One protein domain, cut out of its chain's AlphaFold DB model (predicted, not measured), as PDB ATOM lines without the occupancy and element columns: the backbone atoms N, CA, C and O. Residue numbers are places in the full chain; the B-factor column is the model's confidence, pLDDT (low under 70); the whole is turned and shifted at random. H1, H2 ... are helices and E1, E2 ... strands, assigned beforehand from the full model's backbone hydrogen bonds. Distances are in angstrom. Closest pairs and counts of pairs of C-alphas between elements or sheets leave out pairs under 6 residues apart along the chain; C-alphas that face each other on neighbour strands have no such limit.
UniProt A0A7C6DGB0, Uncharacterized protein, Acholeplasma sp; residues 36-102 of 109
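This is residues 36 to 102 of the 109 residues of an uncharacterized protein of Acholeplasma sp (UniProt A0A7C6DGB0). A two-stranded hairpin, E1 and E2, makes one wall of a small helix-and-strand body; H2 runs past E1, and H1, roughly crosswise to H2, comes near E2 with its residues 42 to 46. H3 lies at one end of the longest axis, next to the last residues of H2, while the long link from H1 to H2 loops round at the other end. The printed part has 67 residues with three named helices and two named strands, in the order H1, H2, H3, E1, E2 along the chain; the sheet has the order E1 - E2 and is antiparallel, and the class is mixed, helices and strands. The whole is compact, with a radius of gyration of the C-alphas of 11.4 A, yet elongated in outline, its C-alphas spanning 32 by 21 by 20 A.

Strand E1 is residues 83 to 88, 14.6 A from first to last C-alpha, and begins with C-alpha 83 at (111.127, 217.006, 145.568). Strand E2 is residues 93 to 98, 16.0 A long, and ends with C-alpha 98 at (106.605, 215.120, 146.470). Helix H2 is residues 58 to 68, 15.3 A from first to last C-alpha. Helix H1, residues 36 to 46, is 15.5 A long and begins with C-alpha 36 at (95.451, 210.745, 133.755). Helix H3, residues 73 to 81, is 12.6 A long. H1 and H2 are the longest helices by residues, with 11 residues each.

E1 and E2 are antiparallel neighbours and form a hairpin, with an angle of 145 degrees between their N-to-C directions. C-alphas 85 and 96 face each other at 4.3 A, and so do C-alphas 87 and 94, also at 4.3 A. Across the pair, N 84 and O 97 are within hydrogen-bond range at 2.9 A, and N 97 and O 84 at 2.7 A. H2 has 6 pairs of C-alphas within 8 A of E1, the closest being those of Glu 60 and Ile 88, 6.3 A apart. H2 and E2 are apart. H1 has 4 pairs of C-alphas within 8 A of E2, the closest being those of Asn 46 and Met 97, 6.6 A apart. H1 and E1 are apart. H1 and H2 are close but not clearly touching, their closest C-alphas being those of Arg 39 and Phe 61, 6.8 A apart. The lines of H1 and H2 are about perpendicular, at 88 degrees. H2 and H3 only just touch, with 3 pairs of C-alphas within 8 A, the closest being those of Leu 68 and Ser 76, 6.5 A apart. They run opposite ways at a steep tilt of 55 degrees. H1 and H3 are apart, and H3 and E2 only just, with 8.4 A between their closest C-alphas. In H1, H2 and H3 every O i to N i+4 pair is within hydrogen-bond range.

The two C-alphas farthest apart are those of Asn 53 and Gly 72, at 33.0 A. The centre of H3, 13.6 A from the mean of the C-alphas, is the farthest of the element centres, and that of E1, at 6.2 A, is the nearest. The printed part has no cut and runs from residue 36 to residue 102, whose C-alphas are 15.4 A apart. The link from H1 to H2, with 11 residues, is long; the links from H2 to H3, from H3 to E1 and from E1 to E2 are tight. The mean pLDDT of the printed part is 75.0. It is under 70 in 22 residues, namely residues 48 to 51, 70 to 71 and 87 to 102; the mean over E2 is 63.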
ATOM      1  N   ILE A  36      96.588 210.465 132.867       90.62
ATOM      2  CA  ILE A  36      95.451 210.745 133.755       90.62
ATOM      3  C   ILE A  36      95.658 210.074 135.116       90.62
ATOM      4  O   ILE A  36      95.544 210.733 136.152       90.62
ATOM      5  N   ASN A  37      96.020 208.786 135.133       89.75
ATOM      6  CA  ASN A  37      96.302 208.074 136.375       89.75
ATOM      7  C   ASN A  37      97.469 208.723 137.131       89.75
ATOM      8  O   ASN A  37      97.364 208.986 138.327       89.75
ATOM      9  N   PHE A  38      98.555 209.068 136.438       88.81
ATOM     10  CA  PHE A  38      99.710 209.717 137.055       88.81
ATOM     11  C   PHE A  38      99.339 211.046 137.731       88.81
ATOM     12  O   PHE A  38      99.701 211.280 138.889       88.81
ATOM     13  N   ARG A  39      98.548 211.890 137.058       89.06
ATOM     14  CA  ARG A  39      98.028 213.137 137.637       89.06
ATOM     15  C   ARG A  39      97.189 212.889 138.886       89.06
ATOM     16  O   ARG A  39      97.350 213.616 139.871       89.06
ATOM     17  N   ASN A  40      96.308 211.892 138.850       88.88
ATOM     18  CA  ASN A  40      95.451 211.545 139.982       88.88
ATOM     19  C   ASN A  40      96.288 211.104 141.182       88.88
ATOM     20  O   ASN A  40      96.107 211.636 142.275       88.88
ATOM     21  N   GLN A  41      97.266 210.221 140.973       87.00
ATOM     22  CA  GLN A  41      98.123 209.718 142.046       87.00
ATOM     23  C   GLN A  41      98.987 210.822 142.673       87.00
ATOM     24  O   GLN A  41      99.066 210.929 143.898       87.00
ATOM     25  N   ILE A  42      99.568 211.718 141.865       84.25
ATOM     26  CA  ILE A  42     100.303 212.884 142.387       84.25
ATOM     27  C   ILE A  42      99.373 213.807 143.173       84.25
ATOM     28  O   ILE A  42      99.748 214.292 144.246       84.25
ATOM     29  N   SER A  43      98.175 214.062 142.640       83.94
ATOM     30  CA  SER A  43      97.195 214.935 143.281       83.94
ATOM     31  C   SER A  43      96.782 214.370 144.632       83.94
ATOM     32  O   SER A  43      96.862 215.093 145.616       83.94
ATOM     33  N   LEU A  44      96.436 213.081 144.709       83.62
ATOM     34  CA  LEU A  44      96.086 212.386 145.951       83.62
ATOM     35  C   LEU A  44      97.227 212.428 146.971       83.62
ATOM     36  O   LEU A  44      97.007 212.798 148.125       83.62
ATOM     37  N   HIS A  45      98.452 212.122 146.542       81.12
ATOM     38  CA  HIS A  45      99.617 212.111 147.423       81.12
ATOM     39  C   HIS A  45      99.897 213.489 148.052       81.12
ATOM     40  O   HIS A  45     100.243 213.602 149.230       81.12
ATOM     41  N   ASN A  46      99.703 214.556 147.278       77.12
ATOM     42  CA  ASN A  46      99.999 215.926 147.689       77.12
ATOM     43  C   ASN A  46      98.770 216.687 148.218       77.12
ATOM     44  O   ASN A  46      98.920 217.805 148.713       77.12
ATOM     45  N   LEU A  47      97.573 216.093 148.163       77.19
ATOM     46  CA  LEU A  47      96.292 216.766 148.390       77.19
ATOM     47  C   LEU A  47      96.252 217.512 149.730       77.19
ATOM     48  O   LEU A  47      95.990 218.714 149.780       77.19
ATOM     49  N   GLN A  48      96.584 216.803 150.810       65.19
ATOM     50  CA  GLN A  48      96.483 217.319 152.177       65.19
ATOM     51  C   GLN A  48      97.669 218.205 152.570       65.19
ATOM     52  O   GLN A  48      97.489 219.228 153.224       65.19
ATOM     53  N   LYS A  49      98.891 217.809 152.196       67.12
ATOM     54  CA  LYS A  49     100.115 218.494 152.642       67.12
ATOM     55  C   LYS A  49     100.426 219.733 151.810       67.12
ATOM     56  O   LYS A  49     100.916 220.725 152.341       67.12
ATOM     57  N   ASN A  50     100.150 219.658 150.511       68.50
ATOM     58  CA  ASN A  50     100.777 220.527 149.527       68.50
ATOM     59  C   ASN A  50      99.781 221.263 148.627       68.50
ATOM     60  O   ASN A  50     100.083 222.358 148.161       68.50
ATOM     61  N   LEU A  51      98.583 220.708 148.426       65.62
ATOM     62  CA  LEU A  51      97.588 221.278 147.519       65.62
ATOM     63  C   LEU A  51      96.348 221.868 148.210       65.62
ATOM     64  O   LEU A  51      95.386 222.225 147.537       65.62
ATOM     65  N   LYS A  52      96.329 221.974 149.548       70.88
ATOM     66  CA  LYS A  52      95.180 222.507 150.314       70.88
ATOM     67  C   LYS A  52      93.833 221.886 149.898       70.88
ATOM     68  O   LYS A  52      92.838 222.590 149.750       70.88
ATOM     69  N   ASN A  53      93.807 220.573 149.691       72.25
ATOM     70  CA  ASN A  53      92.640 219.816 149.235       72.25
ATOM     71  C   ASN A  53      92.108 220.169 147.834       72.25
ATOM     72  O   ASN A  53      90.971 219.832 147.517       72.25
ATOM     73  N   THR A  54      92.919 220.794 146.978       75.25
ATOM     74  CA  THR A  54      92.567 221.059 145.575       75.25
ATOM     75  C   THR A  54      93.424 220.183 144.652       75.25
ATOM     76  O   THR A  54      94.635 220.142 144.824       75.25
ATOM     77  N   PRO A  55      92.861 219.439 143.689       77.75
ATOM     78  CA  PRO A  55      93.668 218.657 142.750       77.75
ATOM     79  C   PRO A  55      94.460 219.563 141.793       77.75
ATOM     80  O   PRO A  55      94.103 220.723 141.578       77.75
ATOM     81  N   LEU A  56      95.523 219.027 141.183       80.00
ATOM     82  CA  LEU A  56      96.279 219.756 140.161       80.00
ATOM     83  C   LEU A  56      95.381 220.075 138.964       80.00
ATOM     84  O   LEU A  56      94.685 219.192 138.461       80.00
ATOM     85  N   THR A  57      95.439 221.310 138.475       84.31
ATOM     86  CA  THR A  57      94.808 221.731 137.212       84.31
ATOM     87  C   THR A  57      95.628 221.276 136.002       84.31
ATOM     88  O   THR A  57      96.795 220.907 136.140       84.31
ATOM     89  N   ASP A  58      95.034 221.317 134.807       85.44
ATOM     90  CA  ASP A  58      95.680 220.870 133.565       85.44
ATOM     91  C   ASP A  58      97.004 221.612 133.341       85.44
ATOM     92  O   ASP A  58      98.055 220.993 133.204       85.44
ATOM     93  N   SER A  59      96.987 222.944 133.450       84.81
ATOM     94  CA  SER A  59      98.182 223.778 133.272       84.81
ATOM     95  C   SER A  59      99.257 223.550 134.340       84.81
ATOM     96  O   SER A  59     100.444 223.746 134.086       84.81
ATOM     97  N   GLU A  60      98.873 223.181 135.564       83.00
ATOM     98  CA  GLU A  60      99.833 222.848 136.624       83.00
ATOM     99  C   GLU A  60     100.486 221.491 136.366       83.00
ATOM    100  O   GLU A  60     101.697 221.344 136.546       83.00
ATOM    101  N   PHE A  61      99.698 220.524 135.895       86.62
ATOM    102  CA  PHE A  61     100.193 219.214 135.507       86.62
ATOM    103  C   PHE A  61     101.103 219.289 134.274       86.62
ATOM    104  O   PHE A  61     102.176 218.697 134.283       86.62
ATOM    105  N   GLU A  62     100.770 220.086 133.260       87.00
ATOM    106  CA  GLU A  62     101.650 220.311 132.104       87.00
ATOM    107  C   GLU A  62     103.013 220.880 132.515       87.00
ATOM    108  O   GLU A  62     104.054 220.396 132.076       87.00
ATOM    109  N   ARG A  63     103.038 221.867 133.419       84.62
ATOM    110  CA  ARG A  63     104.299 222.420 133.949       84.62
ATOM    111  C   ARG A  63     105.114 221.371 134.698       84.62
ATOM    112  O   ARG A  63     106.340 221.353 134.575       84.62
ATOM    113  N   LEU A  64     104.447 220.504 135.460       84.25
ATOM    114  CA  LEU A  64     105.090 219.366 136.108       84.25
ATOM    115  C   LEU A  64     105.704 218.430 135.059       84.25
ATOM    116  O   LEU A  64     106.887 218.111 135.152       84.25
ATOM    117  N   MET A  65     104.951 218.061 134.026       85.31
ATOM    118  CA  MET A  65     105.434 217.200 132.946       85.31
ATOM    119  C   MET A  65     106.620 217.811 132.194       85.31
ATOM    120  O   MET A  65     107.593 217.109 131.943       85.31
ATOM    121  N   ILE A  66     106.615 219.120 131.925       84.12
ATOM    122  CA  ILE A  66     107.763 219.834 131.338       84.12
ATOM    123  C   ILE A  66     108.992 219.748 132.254       84.12
ATOM    124  O   ILE A  66     110.104 219.535 131.776       84.12
ATOM    125  N   SER A  67     108.816 219.881 133.573       78.62
ATOM    126  CA  SER A  67     109.930 219.794 134.533       78.62
ATOM    127  C   SER A  67     110.560 218.393 134.612       78.62
ATOM    128  O   SER A  67     111.764 218.256 134.876       78.62
ATOM    129  N   LEU A  68     109.743 217.364 134.365       78.25
ATOM    130  CA  LEU A  68     110.129 215.954 134.352       78.25
ATOM    131  C   LEU A  68     110.676 215.501 132.994       78.25
ATOM    132  O   LEU A  68     111.541 214.626 132.953       78.25
ATOM    133  N   GLY A  69     110.176 216.088 131.908       73.50
ATOM    134  CA  GLY A  69     110.490 215.736 130.530       73.50
ATOM    135  C   GLY A  69     111.880 216.175 130.066       73.50
ATOM    136  O   GLY A  69     112.559 216.988 130.692       73.50
ATOM    137  N   GLY A  70     112.312 215.615 128.932       65.81
ATOM    138  CA  GLY A  70     113.520 216.049 128.219       65.81
ATOM    139  C   GLY A  70     114.848 215.610 128.837       65.81
ATOM    140  O   GLY A  70     115.893 216.157 128.488       65.81
ATOM    141  N   LYS A  71     114.846 214.632 129.751       65.31
ATOM    142  CA  LYS A  71     116.073 214.128 130.370       65.31
ATOM    143  C   LYS A  71     116.218 212.620 130.145       65.31
ATOM    144  O   LYS A  71     115.231 211.899 130.071       65.31
ATOM    145  N   GLY A  72     117.457 212.146 129.994       76.38
ATOM    146  CA  GLY A  72     117.742 210.715 129.833       76.38
ATOM    147  C   GLY A  72     117.295 209.886 131.045       76.38
ATOM    148  O   GLY A  72     117.052 210.440 132.117       76.38
ATOM    149  N   VAL A  73     117.242 208.557 130.894       80.56
ATOM    150  CA  VAL A  73     116.707 207.599 131.891       80.56
ATOM    151  C   VAL A  73     117.180 207.884 133.323       80.56
ATOM    152  O   VAL A  73     116.368 207.915 134.247       80.56
ATOM    153  N   PHE A  74     118.475 208.160 133.508       82.81
ATOM    154  CA  PHE A  74     119.049 208.499 134.813       82.81
ATOM    155  C   PHE A  74     118.396 209.736 135.444       82.81
ATOM    156  O   PHE A  74     117.978 209.708 136.598       82.81
ATOM    157  N   ASN A  75     118.278 210.817 134.679       79.56
ATOM    158  CA  ASN A  75     117.723 212.072 135.163       79.56
ATOM    159  C   ASN A  75     116.218 211.961 135.422       79.56
ATOM    160  O   ASN A  75     115.726 212.576 136.365       79.56
ATOM    161  N   SER A  76     115.493 211.175 134.623       79.62
ATOM    162  CA  SER A  76     114.080 210.875 134.871       79.62
ATOM    163  C   SER A  76     113.914 210.132 136.197       79.62
ATOM    164  O   SER A  76     113.170 210.587 137.064       79.62
ATOM    165  N   ALA A  77     114.687 209.062 136.416       78.75
ATOM    166  CA  ALA A  77     114.682 208.320 137.676       78.75
ATOM    167  C   ALA A  77     115.099 209.191 138.876       78.75
ATOM    168  O   ALA A  77     114.500 209.091 139.947       78.75
ATOM    169  N   TYR A  78     116.094 210.066 138.701       82.12
ATOM    170  CA  TYR A  78     116.519 211.014 139.729       82.12
ATOM    171  C   TYR A  78     115.394 211.991 140.092       82.12
ATOM    172  O   TYR A  78     115.064 212.126 141.266       82.12
ATOM    173  N   ASN A  79     114.745 212.626 139.110       78.25
ATOM    174  CA  ASN A  79     113.688 213.606 139.385       78.25
ATOM    175  C   ASN A  79     112.465 212.986 140.057       78.25
ATOM    176  O   ASN A  79     111.907 213.611 140.955       78.25
ATOM    177  N   LEU A  80     112.077 211.768 139.664       75.81
ATOM    178  CA  LEU A  80     110.968 211.044 140.292       75.81
ATOM    179  C   LEU A  80     111.226 210.766 141.781       75.81
ATOM    180  O   LEU A  80     110.287 210.678 142.566       75.81
ATOM    181  N   ARG A  81     112.498 210.648 142.188       78.44
ATOM    182  CA  ARG A  81     112.893 210.433 143.589       78.44
ATOM    183  C   ARG A  81     112.994 211.729 144.399       78.44
ATOM    184  O   ARG A  81     112.924 211.670 145.625       78.44
ATOM    185  N   GLN A  82     113.155 212.873 143.741       76.81
ATOM    186  CA  GLN A  82     113.390 214.161 144.391       76.81
ATOM    187  C   GLN A  82     112.118 215.006 144.524       76.81
ATOM    188  O   GLN A  82     111.142 214.832 143.795       76.81
ATOM    189  N   LEU A  83     112.151 215.969 145.448       74.19
ATOM    190  CA  LEU A  83     111.127 217.006 145.568       74.19
ATOM    191  C   LEU A  83     111.135 217.902 144.325       74.19
ATOM    192  O   LEU A  83     112.164 218.492 143.993       74.19
ATOM    193  N   GLN A  84     109.986 218.047 143.667       72.69
ATOM    194  CA  GLN A  84     109.828 218.946 142.524       72.69
ATOM    195  C   GLN A  84     109.143 220.234 142.965       72.69
ATOM    196  O   GLN A  84     108.049 220.216 143.517       72.69
ATOM    197  N   THR A  85     109.774 221.382 142.720       70.62
ATOM    198  CA  THR A  85     109.153 222.679 143.022       70.62
ATOM    199  C   THR A  85     108.338 223.142 141.823       70.62
ATOM    200  O   THR A  85     108.913 223.464 140.786       70.62
ATOM    201  N   ILE A  86     107.016 223.225 141.972       72.00
ATOM    202  CA  ILE A  86     106.122 223.758 140.937       72.00
ATOM    203  C   ILE A  86     105.397 225.008 141.429       72.00
ATOM    204  O   ILE A  86     105.215 225.240 142.623       72.00
ATOM    205  N   THR A  87     104.989 225.858 140.493       69.00
ATOM    206  CA  THR A  87     104.155 227.019 140.822       69.00
ATOM    207  C   THR A  87     102.698 226.630 140.669       69.00
ATOM    208  O   THR A  87     102.275 226.295 139.562       69.00
ATOM    209  N   ILE A  88     101.959 226.694 141.774       69.00
ATOM    210  CA  ILE A  88     100.541 226.360 141.832       69.00
ATOM    211  C   ILE A  88      99.743 227.655 141.680       69.00
ATOM    212  O   ILE A  88      99.821 228.555 142.523       69.00
ATOM    213  N   ASN A  89      98.992 227.762 140.587       66.00
ATOM    214  CA  ASN A  89      98.279 228.977 140.205       66.00
ATOM    215  C   ASN A  89      97.154 229.286 141.198       66.00
ATOM    216  O   ASN A  89      96.991 230.436 141.593       66.00
ATOM    217  N   HIS A  90      96.435 228.262 141.669       65.94
ATOM    218  CA  HIS A  90      95.309 228.440 142.593       65.94
ATOM    219  C   HIS A  90      95.725 228.833 144.026       65.94
ATOM    220  O   HIS A  90      94.883 229.218 144.832       65.94
ATOM    221  N   ILE A  91      97.023 228.781 144.354       60.06
ATOM    222  CA  ILE A  91      97.567 229.173 145.669       60.06
ATOM    223  C   ILE A  91      98.395 230.471 145.568       60.06
ATOM    224  O   ILE A  91      98.705 231.088 146.589       60.06
ATOM    225  N   GLY A  92      98.751 230.913 144.354       56.16
ATOM    226  CA  GLY A  92      99.549 232.122 144.120       56.16
ATOM    227  C   GLY A  92     100.975 232.055 144.685       56.16
ATOM    228  O   GLY A  92     101.636 233.085 144.815       56.16
ATOM    229  N   LYS A  93     101.462 230.861 145.055       59.75
ATOM    230  CA  LYS A  93     102.794 230.634 145.638       59.75
ATOM    231  C   LYS A  93     103.468 229.412 145.009       59.75
ATOM    232  O   LYS A  93     102.809 228.458 144.600       59.75
ATOM    233  N   LYS A  94     104.805 229.445 144.947       58.91
ATOM    234  CA  LYS A  94     105.624 228.265 144.628       58.91
ATOM    235  C   LYS A  94     105.451 227.239 145.740       58.91
ATOM    236  O   LYS A  94     105.630 227.586 146.906       58.91
ATOM    237  N   HIS A  95     105.132 226.003 145.377       65.69
ATOM    238  CA  HIS A  95     104.977 224.906 146.321       65.69
ATOM    239  C   HIS A  95     105.860 223.722 145.923       65.69
ATOM    240  O   HIS A  95     106.071 223.446 144.742       65.69
ATOM    241  N   GLN A  96     106.413 223.035 146.918       63.41
ATOM    242  CA  GLN A  96     107.199 221.824 146.700       63.41
ATOM    243  C   GLN A  96     106.265 220.619 146.681       63.41
ATOM    244  O   GLN A  96     105.526 220.399 147.632       63.41
ATOM    245  N   MET A  97     106.306 219.841 145.608       66.94
ATOM    246  CA  MET A  97     105.545 218.612 145.434       66.94
ATOM    247  C   MET A  97     106.461 217.409 145.626       66.94
ATOM    248  O   MET A  97     107.562 217.346 145.070       66.94
ATOM    249  N   MET A  98     105.989 216.439 146.400       62.84
ATOM    250  CA  MET A  98     106.605 215.120 146.470       62.84
ATOM    251  C   MET A  98     106.081 214.298 145.298       62.84
ATOM    252  O   MET A  98     104.873 214.133 145.141       62.84
ATOM    253  N   ILE A  99     106.991 213.821 144.452       65.62
ATOM    254  CA  ILE A  99     106.690 212.759 143.480       65.62
ATOM    255  C   ILE A  99     107.166 211.408 144.025       65.62
ATOM    256  O   ILE A  99     106.624 210.362 143.677       65.62
ATOM    257  N   SER A 100     108.149 211.431 144.929       54.44
ATOM    258  CA  SER A 100     108.643 210.243 145.606       54.44
ATOM    259  C   SER A 100     107.719 209.800 146.736       54.44
ATOM    260  O   SER A 100     107.079 210.621 147.384       54.44
ATOM    261  N   HIS A 101     107.695 208.485 146.977       52.81
ATOM    262  CA  HIS A 101     106.886 207.841 148.016       52.81
ATOM    263  C   HIS A 101     105.387 208.134 147.905       52.81
ATOM    264  O   HIS A 101     104.780 208.534 148.893       52.81
ATOM    265  N   ILE A 102     104.765 207.870 146.746       52.22
ATOM    266  CA  ILE A 102     103.305 207.693 146.683       52.22
ATOM    267  C   ILE A 102     102.962 206.491 147.578       52.22
ATOM    268  O   ILE A 102     102.939 205.344 147.144       52.22
TER     269      ILE A 102